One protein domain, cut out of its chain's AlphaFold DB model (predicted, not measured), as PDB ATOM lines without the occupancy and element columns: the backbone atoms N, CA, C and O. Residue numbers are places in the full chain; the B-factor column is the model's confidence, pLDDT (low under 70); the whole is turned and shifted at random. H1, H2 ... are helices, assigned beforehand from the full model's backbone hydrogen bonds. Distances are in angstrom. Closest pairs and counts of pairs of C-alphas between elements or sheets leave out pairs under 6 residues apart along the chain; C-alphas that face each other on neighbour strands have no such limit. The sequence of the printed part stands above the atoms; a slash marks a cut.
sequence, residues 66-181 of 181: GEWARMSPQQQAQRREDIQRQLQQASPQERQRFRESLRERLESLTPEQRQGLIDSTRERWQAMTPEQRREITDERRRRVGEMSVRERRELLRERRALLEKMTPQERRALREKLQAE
ATOM      1  N   GLY A  66       1.195  -1.143  28.607       84.38
ATOM      2  CA  GLY A  66       0.452  -0.096  29.299       84.38
ATOM      3  C   GLY A  66       0.646   1.269  28.644       84.38
ATOM      4  O   GLY A  66      -0.329   1.986  28.418       84.38
ATOM      5  N   GLU A  67       1.880   1.615  28.275       87.94
ATOM      6  CA  GLU A  67       2.165   2.826  27.492       87.94
ATOM      7  C   GLU A  67       1.481   2.784  26.126       87.94
ATOM      8  O   GLU A  67       0.841   3.757  25.726       87.94
ATOM      9  N   TRP A  68       1.549   1.643  25.435       88.00
ATOM     10  CA  TRP A  68       0.898   1.447  24.141       88.00
ATOM     11  C   TRP A  68      -0.609   1.694  24.211       88.00
ATOM     12  O   TRP A  68      -1.162   2.393  23.361       88.00
ATOM     13  N   ALA A  69      -1.272   1.157  25.237       84.56
ATOM     14  CA  ALA A  69      -2.709   1.320  25.437       84.56
ATOM     15  C   ALA A  69      -3.121   2.784  25.675       84.56
ATOM     16  O   ALA A  69      -4.234   3.165  25.320       84.56
ATOM     17  N   ARG A  70      -2.229   3.611  26.234       87.38
ATOM     18  CA  ARG A  70      -2.467   5.045  26.481       87.38
ATOM     19  C   ARG A  70      -2.210   5.929  25.256       87.38
ATOM     20  O   ARG A  70      -2.633   7.081  25.251       87.38
ATOM     21  N   MET A  71      -1.514   5.423  24.236       91.25
ATOM     22  CA  MET A  71      -1.242   6.167  23.002       91.25
ATOM     23  C   MET A  71      -2.507   6.351  22.163       91.25
ATOM     24  O   MET A  71      -3.349   5.454  22.074       91.25
ATOM     25  N   SER A  72      -2.596   7.482  21.460       92.88
ATOM     26  CA  SER A  72      -3.654   7.687  20.469       92.88
ATOM     27  C   SER A  72      -3.520   6.692  19.303       92.88
ATOM     28  O   SER A  72      -2.413   6.221  19.011       92.88
ATOM     29  N   PRO A  73      -4.605   6.390  18.565       87.88
ATOM     30  CA  PRO A  73      -4.533   5.503  17.402       87.88
ATOM     31  C   PRO A  73      -3.487   5.936  16.364       87.88
ATOM     32  O   PRO A  73      -2.804   5.092  15.784       87.88
ATOM     33  N   GLN A  74      -3.312   7.247  16.173       91.94
ATOM     34  CA  GLN A  74      -2.319   7.802  15.254       91.94
ATOM     35  C   GLN A  74      -0.884   7.596  15.762       91.94
ATOM     36  O   GLN A  74      -0.012   7.206  14.989       91.94
ATOM     37  N   GLN A  75      -0.639   7.774  17.063       93.69
ATOM     38  CA  GLN A  75       0.664   7.482  17.671       93.69
ATOM     39  C   GLN A  75       1.003   5.988  17.584       93.69
ATOM     40  O   GLN A  75       2.125   5.630  17.225       93.69
ATOM     41  N   GLN A  76       0.026   5.109  17.839       91.56
ATOM     42  CA  GLN A  76       0.196   3.665  17.659       91.56
ATOM     43  C   GLN A  76       0.509   3.314  16.199       91.56
ATOM     44  O   GLN A  76       1.339   2.444  15.942       91.56
ATOM     45  N   ALA A  77      -0.147   3.956  15.226       90.88
ATOM     46  CA  ALA A  77       0.136   3.747  13.806       90.88
ATOM     47  C   ALA A  77       1.577   4.146  13.459       90.88
ATOM     48  O   ALA A  77       2.327   3.295  12.983       90.88
ATOM     49  N   GLN A  78       1.992   5.361  13.825       94.00
ATOM     50  CA  GLN A  78       3.355   5.840  13.597       94.00
ATOM     51  C   GLN A  78       4.396   4.900  14.218       94.00
ATOM     52  O   GLN A  78       5.352   4.486  13.567       94.00
ATOM     53  N   ARG A  79       4.179   4.489  15.472       94.25
ATOM     54  CA  ARG A  79       5.115   3.611  16.175       94.25
ATOM     55  C   ARG A  79       5.186   2.216  15.550       94.25
ATOM     56  O   ARG A  79       6.271   1.638  15.504       94.25
ATOM     57  N   ARG A  80       4.065   1.672  15.053       92.06
ATOM     58  CA  ARG A  80       4.057   0.405  14.293       92.06
ATOM     59  C   ARG A  80       4.880   0.526  13.020       92.06
ATOM     60  O   ARG A  80       5.682  -0.364  12.753       92.06
ATOM     61  N   GLU A  81       4.700   1.605  12.266       92.88
ATOM     62  CA  GLU A  81       5.449   1.839  11.032       92.88
ATOM     63  C   GLU A  81       6.949   1.979  11.297       92.88
ATOM     64  O   GLU A  81       7.755   1.377  10.590       92.88
ATOM     65  N   ASP A  82       7.336   2.707  12.346       94.44
ATOM     66  CA  ASP A  82       8.737   2.857  12.744       94.44
ATOM     67  C   ASP A  82       9.372   1.494  13.072       94.44
ATOM     68  O   ASP A  82      10.418   1.145  12.521       94.44
ATOM     69  N   ILE A  83       8.710   0.694  13.919       94.62
ATOM     70  CA  ILE A  83       9.162  -0.660  14.280       94.62
ATOM     71  C   ILE A  83       9.236  -1.545  13.034       94.62
ATOM     72  O   ILE A  83      10.193  -2.298  12.857       94.62
ATOM     73  N   GLN A  84       8.250  -1.452  12.144       91.25
ATOM     74  CA  GLN A  84       8.224  -2.216  10.905       91.25
ATOM     75  C   GLN A  84       9.391  -1.847   9.983       91.25
ATOM     76  O   GLN A  84      10.038  -2.755   9.461       91.25
ATOM     77  N   ARG A  85       9.704  -0.557   9.809       92.56
ATOM     78  CA  ARG A  85      10.866  -0.116   9.017       92.56
ATOM     79  C   ARG A  85      12.178  -0.614   9.619       92.56
ATOM     80  O   ARG A  85      13.020  -1.128   8.887       92.56
ATOM     81  N   GLN A  86      12.323  -0.540  10.941       93.94
ATOM     82  CA  GLN A  86      13.500  -1.075  11.629       93.94
ATOM     83  C   GLN A  86      13.631  -2.591  11.422       93.94
ATOM     84  O   GLN A  86      14.700  -3.075  11.063       93.94
ATOM     85  N   LEU A  87      12.540  -3.353  11.570       91.19
ATOM     86  CA  LEU A  87      12.553  -4.808  11.381       91.19
ATOM     87  C   LEU A  87      12.860  -5.218   9.938       91.19
ATOM     88  O   LEU A  87      13.491  -6.255   9.727       91.19
ATOM     89  N   GLN A  88      12.444  -4.432   8.943       88.62
ATOM     90  CA  GLN A  88      12.789  -4.687   7.542       88.62
ATOM     91  C   GLN A  88      14.302  -4.607   7.311       88.62
ATOM     92  O   GLN A  88      14.844  -5.455   6.606       88.62
ATOM     93  N   GLN A  89      14.978  -3.655   7.953       90.56
ATOM     94  CA  GLN A  89      16.427  -3.449   7.841       90.56
ATOM     95  C   GLN A  89      17.242  -4.345   8.788       90.56
ATOM     96  O   GLN A  89      18.434  -4.545   8.572       90.56
ATOM     97  N   ALA A  90      16.605  -4.901   9.818       90.56
ATOM     98  CA  ALA A  90      17.250  -5.737  10.821       90.56
ATOM     99  C   ALA A  90      17.713  -7.094  10.284       90.56
ATOM    100  O   ALA A  90      17.045  -7.738   9.465       90.56
ATOM    101  N   SER A  91      18.821  -7.575  10.844       90.12
ATOM    102  CA  SER A  91      19.313  -8.933  10.640       90.12
ATOM    103  C   SER A  91      18.340  -9.983  11.202       90.12
ATOM    104  O   SER A  91      17.557  -9.700  12.117       90.12
ATOM    105  N   PRO A  92      18.412 -11.246  10.736       86.19
ATOM    106  CA  PRO A  92      17.598 -12.329  11.290       86.19
ATOM    107  C   PRO A  92      17.747 -12.501  12.811       86.19
ATOM    108  O   PRO A  92      16.778 -12.827  13.494       86.19
ATOM    109  N   GLN A  93      18.941 -12.253  13.364       88.69
ATOM    110  CA  GLN A  93      19.190 -12.359  14.804       88.69
ATOM    111  C   GLN A  93      18.501 -11.237  15.590       88.69
ATOM    112  O   GLN A  93      17.928 -11.490  16.647       88.69
ATOM    113  N   GLU A  94      18.517 -10.006  15.082       90.94
ATOM    114  CA  GLU A  94      17.826  -8.873  15.712       90.94
ATOM    115  C   GLU A  94      16.307  -9.049  15.669       90.94
ATOM    116  O   GLU A  94      15.631  -8.819  16.672       90.94
ATOM    117  N   ARG A  95      15.770  -9.544  14.547       89.19
ATOM    118  CA  ARG A  95      14.353  -9.920  14.443       89.19
ATOM    119  C   ARG A  95      13.989 -10.998  15.459       89.19
ATOM    120  O   ARG A  95      12.932 -10.911  16.078       89.19
ATOM    121  N   GLN A  96      14.849 -11.999  15.646       87.69
ATOM    122  CA  GLN A  96      14.623 -13.049  16.637       87.69
ATOM    123  C   GLN A  96      14.612 -12.484  18.063       87.69
ATOM    124  O   GLN A  96      13.656 -12.728  18.797       87.69
ATOM    125  N   ARG A  97      15.590 -11.640  18.418       91.62
ATOM    126  CA  ARG A  97      15.638 -10.965  19.726       91.62
ATOM    127  C   ARG A  97      14.405 -10.102  19.987       91.62
ATOM    128  O   ARG A  97      13.864 -10.126  21.087       91.62
ATOM    129  N   PHE A  98      13.924  -9.374  18.978       93.38
ATOM    130  CA  PHE A  98      12.687  -8.600  19.093       93.38
ATOM    131  C   PHE A  98      11.489  -9.498  19.429       93.38
ATOM    132  O   PHE A  98      10.691  -9.175  20.306       93.38
ATOM    133  N   ARG A  99      11.369 -10.653  18.759       90.38
ATOM    134  CA  ARG A  99      10.283 -11.618  19.000       90.38
ATOM    135  C   ARG A  99      10.370 -12.255  20.386       90.38
ATOM    136  O   ARG A  99       9.331 -12.466  21.005       90.38
ATOM    137  N   GLU A 100      11.576 -12.546  20.860       91.06
ATOM    138  CA  GLU A 100      11.829 -13.062  22.211       91.06
ATOM    139  C   GLU A 100      11.446 -12.031  23.273       91.06
ATOM    140  O   GLU A 100      10.600 -12.325  24.112       91.06
ATOM    141  N   SER A 101      11.933 -10.794  23.155       93.88
ATOM    142  CA  SER A 101      11.575  -9.712  24.080       93.88
ATOM    143  C   SER A 101      10.069  -9.419  24.082       93.88
ATOM    144  O   SER A 101       9.479  -9.145  25.128       93.88
ATOM    145  N   LEU A 102       9.414  -9.514  22.919       93.00
ATOM    146  CA  LEU A 102       7.966  -9.340  22.823       93.00
ATOM    147  C   LEU A 102       7.231 -10.462  23.550       93.00
ATOM    148  O   LEU A 102       6.258 -10.196  24.253       93.00
ATOM    149  N   ARG A 103       7.698 -11.704  23.403       90.19
ATOM    150  CA  ARG A 103       7.134 -12.857  24.104       90.19
ATOM    151  C   ARG A 103       7.275 -12.701  25.616       90.19
ATOM    152  O   ARG A 103       6.271 -12.819  26.307       90.19
ATOM    153  N   GLU A 104       8.465 -12.364  26.104       92.38
ATOM    154  CA  GLU A 104       8.733 -12.151  27.534       92.38
ATOM    155  C   GLU A 104       7.817 -11.078  28.131       92.38
ATOM    156  O   GLU A 104       7.187 -11.294  29.166       92.38
ATOM    157  N   ARG A 105       7.656  -9.944  27.437       91.19
ATOM    158  CA  ARG A 105       6.737  -8.882  27.871       91.19
ATOM    159  C   ARG A 105       5.296  -9.370  27.951       91.19
ATOM    160  O   ARG A 105       4.634  -9.118  28.947       91.19
ATOM    161  N   LEU A 106       4.812 -10.105  26.951       89.88
ATOM    162  CA  LEU A 106       3.446 -10.650  26.962       89.88
ATOM    163  C   LEU A 106       3.242 -11.732  28.038       89.88
ATOM    164  O   LEU A 106       2.147 -11.864  28.597       89.88
ATOM    165  N   GLU A 107       4.281 -12.510  28.334       89.81
ATOM    166  CA  GLU A 107       4.276 -13.508  29.406       89.81
ATOM    167  C   GLU A 107       4.256 -12.852  30.793       89.81
ATOM    168  O   GLU A 107       3.569 -13.365  31.673       89.81
ATOM    169  N   SER A 108       4.898 -11.688  30.958       91.81
ATOM    170  CA  SER A 108       4.899 -10.917  32.212       91.81
ATOM    171  C   SER A 108       3.584 -10.200  32.550       91.81
ATOM    172  O   SER A 108       3.433  -9.711  33.668       91.81
ATOM    173  N   LEU A 109       2.628 -10.132  31.618       90.38
ATOM    174  CA  LEU A 109       1.330  -9.496  31.863       90.38
ATOM    175  C   LEU A 109       0.465 -10.323  32.817       90.38
ATOM    176  O   LEU A 109       0.442 -11.557  32.735       90.38
ATOM    177  N   THR A 110      -0.328  -9.641  33.649       93.00
ATOM    178  CA  THR A 110      -1.356 -10.311  34.457       93.00
ATOM    179  C   THR A 110      -2.444 -10.920  33.559       93.00
ATOM    180  O   THR A 110      -2.612 -10.494  32.406       93.00
ATOM    181  N   PRO A 111      -3.215 -11.908  34.050       92.38
ATOM    182  CA  PRO A 111      -4.326 -12.484  33.293       92.38
ATOM    183  C   PRO A 111      -5.321 -11.432  32.780       92.38
ATOM    184  O   PRO A 111      -5.734 -11.494  31.624       92.38
ATOM    185  N   GLU A 112      -5.640 -10.426  33.594       91.94
ATOM    186  CA  GLU A 112      -6.583  -9.353  33.266       91.94
ATOM    187  C   GLU A 112      -6.026  -8.441  32.169       91.94
ATOM    188  O   GLU A 112      -6.724  -8.112  31.210       91.94
ATOM    189  N   GLN A 113      -4.744  -8.073  32.263       90.69
ATOM    190  CA  GLN A 113      -4.071  -7.276  31.234       90.69
ATOM    191  C   GLN A 113      -4.010  -8.025  29.901       90.69
ATOM    192  O   GLN A 113      -4.273  -7.449  28.843       90.69
ATOM    193  N   ARG A 114      -3.696  -9.324  29.944       90.50
ATOM    194  CA  ARG A 114      -3.682 -10.180  28.754       90.50
ATOM    195  C   ARG A 114      -5.069 -10.265  28.123       90.50
ATOM    196  O   ARG A 114      -5.175 -10.156  26.903       90.50
ATOM    197  N   GLN A 115      -6.110 -10.419  28.937       91.31
ATOM    198  CA  GLN A 115      -7.490 -10.460  28.466       91.31
ATOM    199  C   GLN A 115      -7.891  -9.137  27.797       91.31
ATOM    200  O   GLN A 115      -8.348  -9.153  26.658       91.31
ATOM    201  N   GLY A 116      -7.584  -7.993  28.416       90.75
ATOM    202  CA  GLY A 116      -7.854  -6.678  27.822       90.75
ATOM    203  C   GLY A 116      -7.147  -6.446  26.477       90.75
ATOM    204  O   GLY A 116      -7.721  -5.861  25.555       90.75
ATOM    205  N   LEU A 117      -5.918  -6.950  26.306       88.12
ATOM    206  CA  LEU A 117      -5.231  -6.906  25.008       88.12
ATOM    207  C   LEU A 117      -5.911  -7.787  23.952       88.12
ATOM    208  O   LEU A 117      -6.015  -7.382  22.791       88.12
ATOM    209  N   ILE A 118      -6.365  -8.983  24.333       89.81
ATOM    210  CA  ILE A 118      -7.081  -9.895  23.433       89.81
ATOM    211  C   ILE A 118      -8.396  -9.259  22.980       89.81
ATOM    212  O   ILE A 118      -8.672  -9.233  21.779       89.81
ATOM    213  N   ASP A 119      -9.166  -8.711  23.918       91.88
ATOM    214  CA  ASP A 119     -10.481  -8.134  23.644       91.88
ATOM    215  C   ASP A 119     -10.369  -6.893  22.760       91.88
ATOM    216  O   ASP A 119     -10.972  -6.850  21.690       91.88
ATOM    217  N   SER A 120      -9.485  -5.953  23.098       88.06
ATOM    218  CA  SER A 120      -9.259  -4.756  22.270       88.06
ATOM    219  C   SER A 120      -8.752  -5.083  20.858       88.06
ATOM    220  O   SER A 120      -9.110  -4.413  19.885       88.06
ATOM    221  N   THR A 121      -7.932  -6.130  20.710       88.56
ATOM    222  CA  THR A 121      -7.483  -6.601  19.390       88.56
ATOM    223  C   THR A 121      -8.641  -7.210  18.604       88.56
ATOM    224  O   THR A 121      -8.785  -6.940  17.409       88.56
ATOM    225  N   ARG A 122      -9.483  -8.011  19.267       90.69
ATOM    226  CA  ARG A 122     -10.664  -8.634  18.665       90.69
ATOM    227  C   ARG A 122     -11.684  -7.592  18.221       90.69
ATOM    228  O   ARG A 122     -12.142  -7.670  17.087       90.69
ATOM    229  N   GLU A 123     -12.010  -6.621  19.066       92.25
ATOM    230  CA  GLU A 123     -12.937  -5.530  18.739       92.25
ATOM    231  C   GLU A 123     -12.459  -4.759  17.509       92.25
ATOM    232  O   GLU A 123     -13.215  -4.551  16.559       92.25
ATOM    233  N   ARG A 124     -11.166  -4.414  17.466       87.88
ATOM    234  CA  ARG A 124     -10.570  -3.724  16.318       87.88
ATOM    235  C   ARG A 124     -10.663  -4.554  15.040       87.88
ATOM    236  O   ARG A 124     -10.967  -4.003  13.990       87.88
ATOM    237  N   TRP A 125     -10.417  -5.862  15.120       91.12
ATOM    238  CA  TRP A 125     -10.562  -6.767  13.979       91.12
ATOM    239  C   TRP A 125     -12.014  -6.848  13.498       91.12
ATOM    240  O   TRP A 125     -12.280  -6.767  12.298       91.12
ATOM    241  N   GLN A 126     -12.963  -6.956  14.430       92.31
ATOM    242  CA  GLN A 126     -14.392  -7.003  14.126       92.31
ATOM    243  C   GLN A 126     -14.894  -5.707  13.480       92.31
ATOM    244  O   GLN A 126     -15.712  -5.777  12.568       92.31
ATOM    245  N   ALA A 127     -14.346  -4.554  13.869       94.12
ATOM    246  CA  ALA A 127     -14.677  -3.253  13.292       94.12
ATOM    247  C   ALA A 127     -14.099  -3.009  11.879       94.12
ATOM    248  O   ALA A 127     -14.524  -2.072  11.209       94.12
ATOM    249  N   MET A 128     -13.137  -3.818  11.413       94.12
ATOM    250  CA  MET A 128     -12.548  -3.670  10.072       94.12
ATOM    251  C   MET A 128     -13.466  -4.185   8.962       94.12
ATOM    252  O   MET A 128     -14.151  -5.199   9.133       94.12
ATOM    253  N   THR A 129     -13.386  -3.552   7.788       96.44
ATOM    254  CA  THR A 129     -14.046  -4.043   6.571       96.44
ATOM    255  C   THR A 129     -13.376  -5.325   6.051       96.44
ATOM    256  O   THR A 129     -12.204  -5.587   6.354       96.44
ATOM    257  N   PRO A 130     -14.077  -6.141   5.240       95.19
ATOM    258  CA  PRO A 130     -13.479  -7.317   4.610       95.19
ATOM    259  C   PRO A 130     -12.208  -7.003   3.808       95.19
ATOM    260  O   PRO A 130     -11.255  -7.780   3.841       95.19
ATOM    261  N   GLU A 131     -12.158  -5.860   3.125       96.00
ATOM    262  CA  GLU A 131     -11.015  -5.410   2.324       96.00
ATOM    263  C   GLU A 131      -9.801  -5.115   3.210       96.00
ATOM    264  O   GLU A 131      -8.708  -5.599   2.924       96.00
ATOM    265  N   GLN A 132      -9.998  -4.416   4.331       94.06
ATOM    266  CA  GLN A 132      -8.932  -4.139   5.301       94.06
ATOM    267  C   GLN A 132      -8.378  -5.430   5.923       94.06
ATOM    268  O   GLN A 132      -7.167  -5.593   6.084       94.06
ATOM    269  N   ARG A 133      -9.252  -6.395   6.245       93.94
ATOM    270  CA  ARG A 133      -8.824  -7.709   6.760       93.94
ATOM    271  C   ARG A 133      -8.026  -8.498   5.721       93.94
ATOM    272  O   ARG A 133      -7.049  -9.165   6.079       93.94
ATOM    273  N   ARG A 134      -8.429  -8.429   4.445       95.06
ATOM    274  CA  ARG A 134      -7.690  -9.034   3.324       95.06
ATOM    275  C   ARG A 134      -6.312  -8.407   3.182       95.06
ATOM    276  O   ARG A 134      -5.340  -9.150   3.147       95.06
ATOM    277  N   GLU A 135      -6.217  -7.081   3.220       95.19
ATOM    278  CA  GLU A 135      -4.942  -6.361   3.138       95.19
ATOM    279  C   GLU A 135      -3.958  -6.817   4.225       95.19
ATOM    280  O   GLU A 135      -2.836  -7.217   3.917       95.19
ATOM    281  N   ILE A 136      -4.397  -6.881   5.488       92.12
ATOM    282  CA  ILE A 136      -3.562  -7.366   6.601       92.12
ATOM    283  C   ILE A 136      -3.135  -8.829   6.387       92.12
ATOM    284  O   ILE A 136      -1.994  -9.214   6.671       92.12
ATOM    285  N   THR A 137      -4.048  -9.670   5.895       92.69
ATOM    286  CA  THR A 137      -3.776 -11.092   5.637       92.69
ATOM    287  C   THR A 137      -2.757 -11.275   4.512       92.69
ATOM    288  O   THR A 137      -1.838 -12.096   4.635       92.69
ATOM    289  N   ASP A 138      -2.881 -10.496   3.442       95.81
ATOM    290  CA  ASP A 138      -1.996 -10.529   2.282       95.81
ATOM    291  C   ASP A 138      -0.621  -9.951   2.609       95.81
ATOM    292  O   ASP A 138       0.395 -10.556   2.255       95.81
ATOM    293  N   GLU A 139      -0.559  -8.859   3.372       92.56
ATOM    294  CA  GLU A 139       0.699  -8.299   3.865       92.56
ATOM    295  C   GLU A 139       1.449  -9.331   4.720       92.56
ATOM    296  O   GLU A 139       2.644  -9.584   4.523       92.56
ATOM    297  N   ARG A 140       0.740 -10.009   5.632       92.38
ATOM    298  CA  ARG A 140       1.320 -11.084   6.447       92.38
ATOM    299  C   ARG A 140       1.831 -12.230   5.577       92.38
ATOM    300  O   ARG A 140       2.917 -12.757   5.842       92.38
ATOM    301  N   ARG A 141       1.072 -12.631   4.552       94.56
ATOM    302  CA  ARG A 141       1.469 -13.691   3.615       94.56
ATOM    303  C   ARG A 141       2.726 -13.299   2.845       94.56
ATOM    304  O   ARG A 141       3.652 -14.107   2.791       94.56
ATOM    305  N   ARG A 142       2.783 -12.076   2.310       94.19
ATOM    306  CA  ARG A 142       3.957 -11.536   1.611       94.19
ATOM    307  C   ARG A 142       5.183 -11.563   2.520       94.19
ATOM    308  O   ARG A 142       6.190 -12.155   2.147       94.19
ATOM    309  N   ARG A 143       5.062 -11.051   3.747       88.38
ATOM    310  CA  ARG A 143       6.170 -11.004   4.713       88.38
ATOM    311  C   ARG A 143       6.729 -12.387   5.038       88.38
ATOM    312  O   ARG A 143       7.939 -12.568   5.090       88.38
ATOM    313  N   VAL A 144       5.866 -13.385   5.244       90.94
ATOM    314  CA  VAL A 144       6.309 -14.780   5.442       90.94
ATOM    315  C   VAL A 144       6.918 -15.357   4.158       90.94
ATOM    316  O   VAL A 144       7.859 -16.152   4.220       90.94
ATOM    317  N   GLY A 145       6.396 -14.952   3.000       92.06
ATOM    318  CA  GLY A 145       6.927 -15.248   1.672       92.06
ATOM    319  C   GLY A 145       8.382 -14.814   1.499       92.06
ATOM    320  O   GLY A 145       9.183 -15.608   1.016       92.06
ATOM    321  N   GLU A 146       8.712 -13.612   1.966       90.69
ATOM    322  CA  GLU A 146      10.032 -12.970   1.868       90.69
ATOM    323  C   GLU A 146      11.067 -13.498   2.882       90.69
ATOM    324  O   GLU A 146      12.260 -13.238   2.737       90.69
ATOM    325  N   MET A 147      10.645 -14.253   3.906       88.12
ATOM    326  CA  MET A 147      11.565 -14.860   4.880       88.12
ATOM    327  C   MET A 147      12.496 -15.886   4.226       88.12
ATOM    328  O   MET A 147      12.076 -16.682   3.380       88.12
ATOM    329  N   SER A 148      13.733 -15.972   4.720       90.56
ATOM    330  CA  SER A 148      14.652 -17.044   4.334       90.56
ATOM    331  C   SER A 148      14.122 -18.423   4.750       90.56
ATOM    332  O   SER A 148      13.349 -18.573   5.701       90.56
ATOM    333  N   VAL A 149      14.595 -19.481   4.082       92.88
ATOM    334  CA  VAL A 149      14.237 -20.869   4.435       92.88
ATOM    335  C   VAL A 149      14.581 -21.183   5.896       92.88
ATOM    336  O   VAL A 149      13.829 -21.888   6.570       92.88
ATOM    337  N   ARG A 150      15.697 -20.643   6.405       90.56
ATOM    338  CA  ARG A 150      16.106 -20.815   7.804       90.56
ATOM    339  C   ARG A 150      15.114 -20.153   8.758       90.56
ATOM    340  O   ARG A 150      14.620 -20.832   9.651       90.56
ATOM    341  N   GLU A 151      14.775 -18.883   8.543       88.12
ATOM    342  CA  GLU A 151      13.795 -18.160   9.371       88.12
ATOM    343  C   GLU A 151      12.421 -18.838   9.341       88.12
ATOM    344  O   GLU A 151      11.788 -19.015  10.381       88.12
ATOM    345  N   ARG A 152      11.977 -19.307   8.167       92.31
ATOM    346  CA  ARG A 152      10.709 -20.034   8.040       92.31
ATOM    347  C   ARG A 152      10.718 -21.343   8.834       92.31
ATOM    348  O   ARG A 152       9.712 -21.686   9.452       92.31
ATOM    349  N   ARG A 153      11.840 -22.074   8.846       93.56
ATOM    350  CA  ARG A 153      11.997 -23.288   9.667       93.56
ATOM    351  C   ARG A 153      11.937 -22.973  11.162       93.56
ATOM    352  O   ARG A 153      11.256 -23.704  11.878       93.56
ATOM    353  N   GLU A 154      12.581 -21.899  11.618       90.88
ATOM    354  CA  GLU A 154      12.486 -21.466  13.023       90.88
ATOM    355  C   GLU A 154      11.054 -21.095  13.406       90.88
ATOM    356  O   GLU A 154      10.529 -21.600  14.395       90.88
ATOM    357  N   LEU A 155      10.371 -20.300  12.580       89.38
ATOM    358  CA  LEU A 155       8.978 -19.917  12.815       89.38
ATOM    359  C   LEU A 155       8.066 -21.146  12.975       89.38
ATOM    360  O   LEU A 155       7.201 -21.181  13.853       89.38
ATOM    361  N   LEU A 156       8.255 -22.168  12.135       93.75
ATOM    362  CA  LEU A 156       7.494 -23.416  12.217       93.75
ATOM    363  C   LEU A 156       7.841 -24.235  13.467       93.75
ATOM    364  O   LEU A 156       6.933 -24.832  14.051       93.75
ATOM    365  N   ARG A 157       9.112 -24.250  13.891       94.00
ATOM    366  CA  ARG A 157       9.530 -24.873  15.158       94.00
ATOM    367  C   ARG A 157       8.860 -24.206  16.350       94.00
ATOM    368  O   ARG A 157       8.240 -24.897  17.150       94.00
ATOM    369  N   GLU A 158       8.908 -22.881  16.430       90.31
ATOM    370  CA  GLU A 158       8.276 -22.129  17.520       90.31
ATOM    371  C   GLU A 158       6.759 -22.344  17.552       90.31
ATOM    372  O   GLU A 158       6.180 -22.569  18.614       90.31
ATOM    373  N   ARG A 159       6.100 -22.335  16.382       92.25
ATOM    374  CA  ARG A 159       4.662 -22.626  16.292       92.25
ATOM    375  C   ARG A 159       4.343 -24.036  16.780       92.25
ATOM    376  O   ARG A 159       3.326 -24.231  17.440       92.25
ATOM    377  N   ARG A 160       5.189 -25.018  16.454       94.94
ATOM    378  CA  ARG A 160       5.027 -26.394  16.931       94.94
ATOM    379  C   ARG A 160       5.198 -26.478  18.447       94.94
ATOM    380  O   ARG A 160       4.319 -27.034  19.090       94.94
ATOM    381  N   ALA A 161       6.234 -25.853  19.000       93.12
ATOM    382  CA  ALA A 161       6.471 -25.814  20.441       93.12
ATOM    383  C   ALA A 161       5.293 -25.184  21.207       93.12
ATOM    384  O   ALA A 161       4.905 -25.674  22.263       93.12
ATOM    385  N   LEU A 162       4.669 -24.133  20.659       89.31
ATOM    386  CA  LEU A 162       3.457 -23.557  21.251       89.31
ATOM    387  C   LEU A 162       2.290 -24.557  21.260       89.31
ATOM    388  O   LEU A 162       1.595 -24.672  22.262       89.31
ATOM    389  N   LEU A 163       2.082 -25.289  20.162       92.44
ATOM    390  CA  LEU A 163       1.021 -26.297  20.076       92.44
ATOM    391  C   LEU A 163       1.282 -27.510  20.978       92.44
ATOM    392  O   LEU A 163       0.328 -28.137  21.423       92.44
ATOM    393  N   GLU A 164       2.542 -27.855  21.240       93.75
ATOM    394  CA  GLU A 164       2.922 -28.937  22.159       93.75
ATOM    395  C   GLU A 164       2.594 -28.605  23.618       93.75
ATOM    396  O   GLU A 164       2.285 -29.512  24.386       93.75
ATOM    397  N   LYS A 165       2.568 -27.316  23.983       92.12
ATOM    398  CA  LYS A 165       2.094 -26.857  25.299       92.12
ATOM    399  C   LYS A 165       0.572 -26.976  25.471       92.12
ATOM    400  O   LYS A 165       0.091 -26.836  26.588       92.12
ATOM    401  N   MET A 166      -0.182 -27.210  24.392       94.62
ATOM    402  CA  MET A 166      -1.643 -27.330  24.418       94.62
ATOM    403  C   MET A 166      -2.083 -28.796  24.483       94.62
ATOM    404  O   MET A 166      -1.570 -29.668  23.770       94.62
ATOM    405  N   THR A 167      -3.128 -29.066  25.258       96.12
ATOM    406  CA  THR A 167      -3.788 -30.372  25.304       96.12
ATOM    407  C   THR A 167      -4.392 -30.745  23.939       96.12
ATOM    408  O   THR A 167      -4.677 -29.885  23.096       96.12
ATOM    409  N   PRO A 168      -4.630 -32.042  23.661       95.25
ATOM    410  CA  PRO A 168      -5.332 -32.459  22.448       95.25
ATOM    411  C   PRO A 168      -6.708 -31.799  22.270       95.25
ATOM    412  O   PRO A 168      -7.080 -31.503  21.135       95.25
ATOM    413  N   GLN A 169      -7.443 -31.550  23.358       95.81
ATOM    414  CA  GLN A 169      -8.754 -30.897  23.320       95.81
ATOM    415  C   GLN A 169      -8.637 -29.421  22.920       95.81
ATOM    416  O   GLN A 169      -9.328 -28.986  22.001       95.81
ATOM    417  N   GLU A 170      -7.712 -28.671  23.520       95.50
ATOM    418  CA  GLU A 170      -7.457 -27.271  23.153       95.50
ATOM    419  C   GLU A 170      -7.023 -27.139  21.689       95.50
ATOM    420  O   GLU A 170      -7.474 -26.240  20.978       95.50
ATOM    421  N   ARG A 171      -6.206 -28.080  21.193       95.31
ATOM    422  CA  ARG A 171      -5.821 -28.121  19.775       95.31
ATOM    423  C   ARG A 171      -7.006 -28.379  18.845       95.31
ATOM    424  O   ARG A 171      -7.014 -27.828  17.746       95.31
ATOM    425  N   ARG A 172      -7.980 -29.210  19.240       94.38
ATOM    426  CA  ARG A 172      -9.216 -29.424  18.461       94.38
ATOM    427  C   ARG A 172     -10.062 -28.156  18.433       94.38
ATOM    428  O   ARG A 172     -10.350 -27.672  17.345       94.38
ATOM    429  N   ALA A 173     -10.324 -27.563  19.597       95.19
ATOM    430  CA  ALA A 173     -11.084 -26.318  19.703       95.19
ATOM    431  C   ALA A 173     -10.446 -25.176  18.890       95.19
ATOM    432  O   ALA A 173     -11.143 -24.392  18.251       95.19
ATOM    433  N   LEU A 174      -9.110 -25.089  18.863       92.38
ATOM    434  CA  LEU A 174      -8.399 -24.128  18.020       92.38
ATOM    435  C   LEU A 174      -8.619 -24.390  16.522       92.38
ATOM    436  O   LEU A 174      -8.809 -23.442  15.767       92.38
ATOM    437  N   ARG A 175      -8.585 -25.653  16.076       93.19
ATOM    438  CA  ARG A 175      -8.826 -26.001  14.663       93.19
ATOM    439  C   ARG A 175     -10.247 -25.661  14.231       93.19
ATOM    440  O   ARG A 175     -10.402 -25.103  13.155       93.19
ATOM    441  N   GLU A 176     -11.237 -25.969  15.061       95.19
ATOM    442  CA  GLU A 176     -12.646 -25.662  14.789       95.19
ATOM    443  C   GLU A 176     -12.862 -24.152  14.648       95.19
ATOM    444  O   GLU A 176     -13.436 -23.706  13.659       95.19
ATOM    445  N   LYS A 177     -12.303 -23.350  15.568       89.81
ATOM    446  CA  LYS A 177     -12.360 -21.881  15.483       89.81
ATOM    447  C   LYS A 177     -11.744 -21.347  14.189       89.81
ATOM    448  O   LYS A 177     -12.353 -20.519  13.535       89.81
ATOM    449  N   LEU A 178     -10.573 -21.853  13.800       87.81
ATOM    450  CA  LEU A 178      -9.881 -21.415  12.581       87.81
ATOM    451  C   LEU A 178     -10.554 -21.870  11.274       87.81
ATOM    452  O   LEU A 178     -10.182 -21.372  10.220       87.81
ATOM    453  N   GLN A 179     -11.454 -22.856  11.317       85.69
ATOM    454  CA  GLN A 179     -12.243 -23.289  10.155       85.69
ATOM    455  C   GLN A 179     -13.563 -22.522  10.026       85.69
ATOM    456  O   GLN A 179     -14.135 -22.489   8.940       85.69
ATOM    457  N   ALA A 180     -14.056 -21.967  11.133       77.19
ATOM    458  CA  ALA A 180     -15.298 -21.205  11.188       77.19
ATOM    459  C   ALA A 180     -15.122 -19.715  10.827       77.19
ATOM    460  O   ALA A 180     -16.122 -19.037  10.596       77.19
ATOM    461  N   GLU A 181     -13.881 -19.216  10.803       60.94
ATOM    462  CA  GLU A 181     -13.494 -17.859  10.378       60.94
ATOM    463  C   GLU A 181     -13.041 -17.815   8.912       60.94
ATOM    464  O   GLU A 181     -13.351 -16.800   8.243       60.94
TER     465      GLU A 181
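Overview. This is residues 66 to 181 of the 181 residues of an uncharacterized protein of Burkholderiales bacterium (UniProt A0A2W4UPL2). The chain zigzags as an open frame of seven helices round an empty middle, successive helices meeting in corners near their ends. H3 and H6 run the same way, and short H1 comes near H4. The printed part has 116 residues, with H1 to H7 in chain order and no named strand: all helix. It is only just compact, close to loose, with a radius of gyration of the C-alphas of 16.1 A and spans of 40 by 34 by 34 A.

Arrangement. Start at H1, residues 66 to 70; it is close but not clearly touching to H2, residues 73 to 89, where the closest C-alphas, Trp 68 and Gln 76, are 6.9 A apart. H3, residues 92 to 107, runs the opposite way to H2 at 37 degrees, only just a steep tilt; their closest C-alphas, Leu 87 and Arg 95, are 6.2 A apart. Next come H4, residues 111 to 127, near H1, and H5, residues 130 to 146; H4 and H5 run opposite ways at a steep tilt of 66 degrees, their closest C-alphas, Trp 125 and Arg 133, 7.5 A apart. H6, residues 149 to 164, and H3 run the same way at a shallow tilt of 19 degrees, with C-alphas Pro 92 and Glu 151 closest at 7.2 A. H7, residues 168 to 180, is apart from H5. In H1 to H7 every O i to N i+4 pair is within hydrogen-bond range.

Along the chain. Find C-alpha 66 at (0.452, -0.096, 29.299), where H1 begins. H2 is 24.7 A long, H4 and H5 24.3 A each, H3 and H6 22.5 A each. H7 ends at C-alpha 180, (-15.298, -21.205, 11.188).

Size, cuts and confidence. The farthest C-alphas, Gln 74 and Pro 168, are 41.0 A apart. The printed part has no cut, and its six links between helices are tight. Only residue 181 has pLDDT under 70.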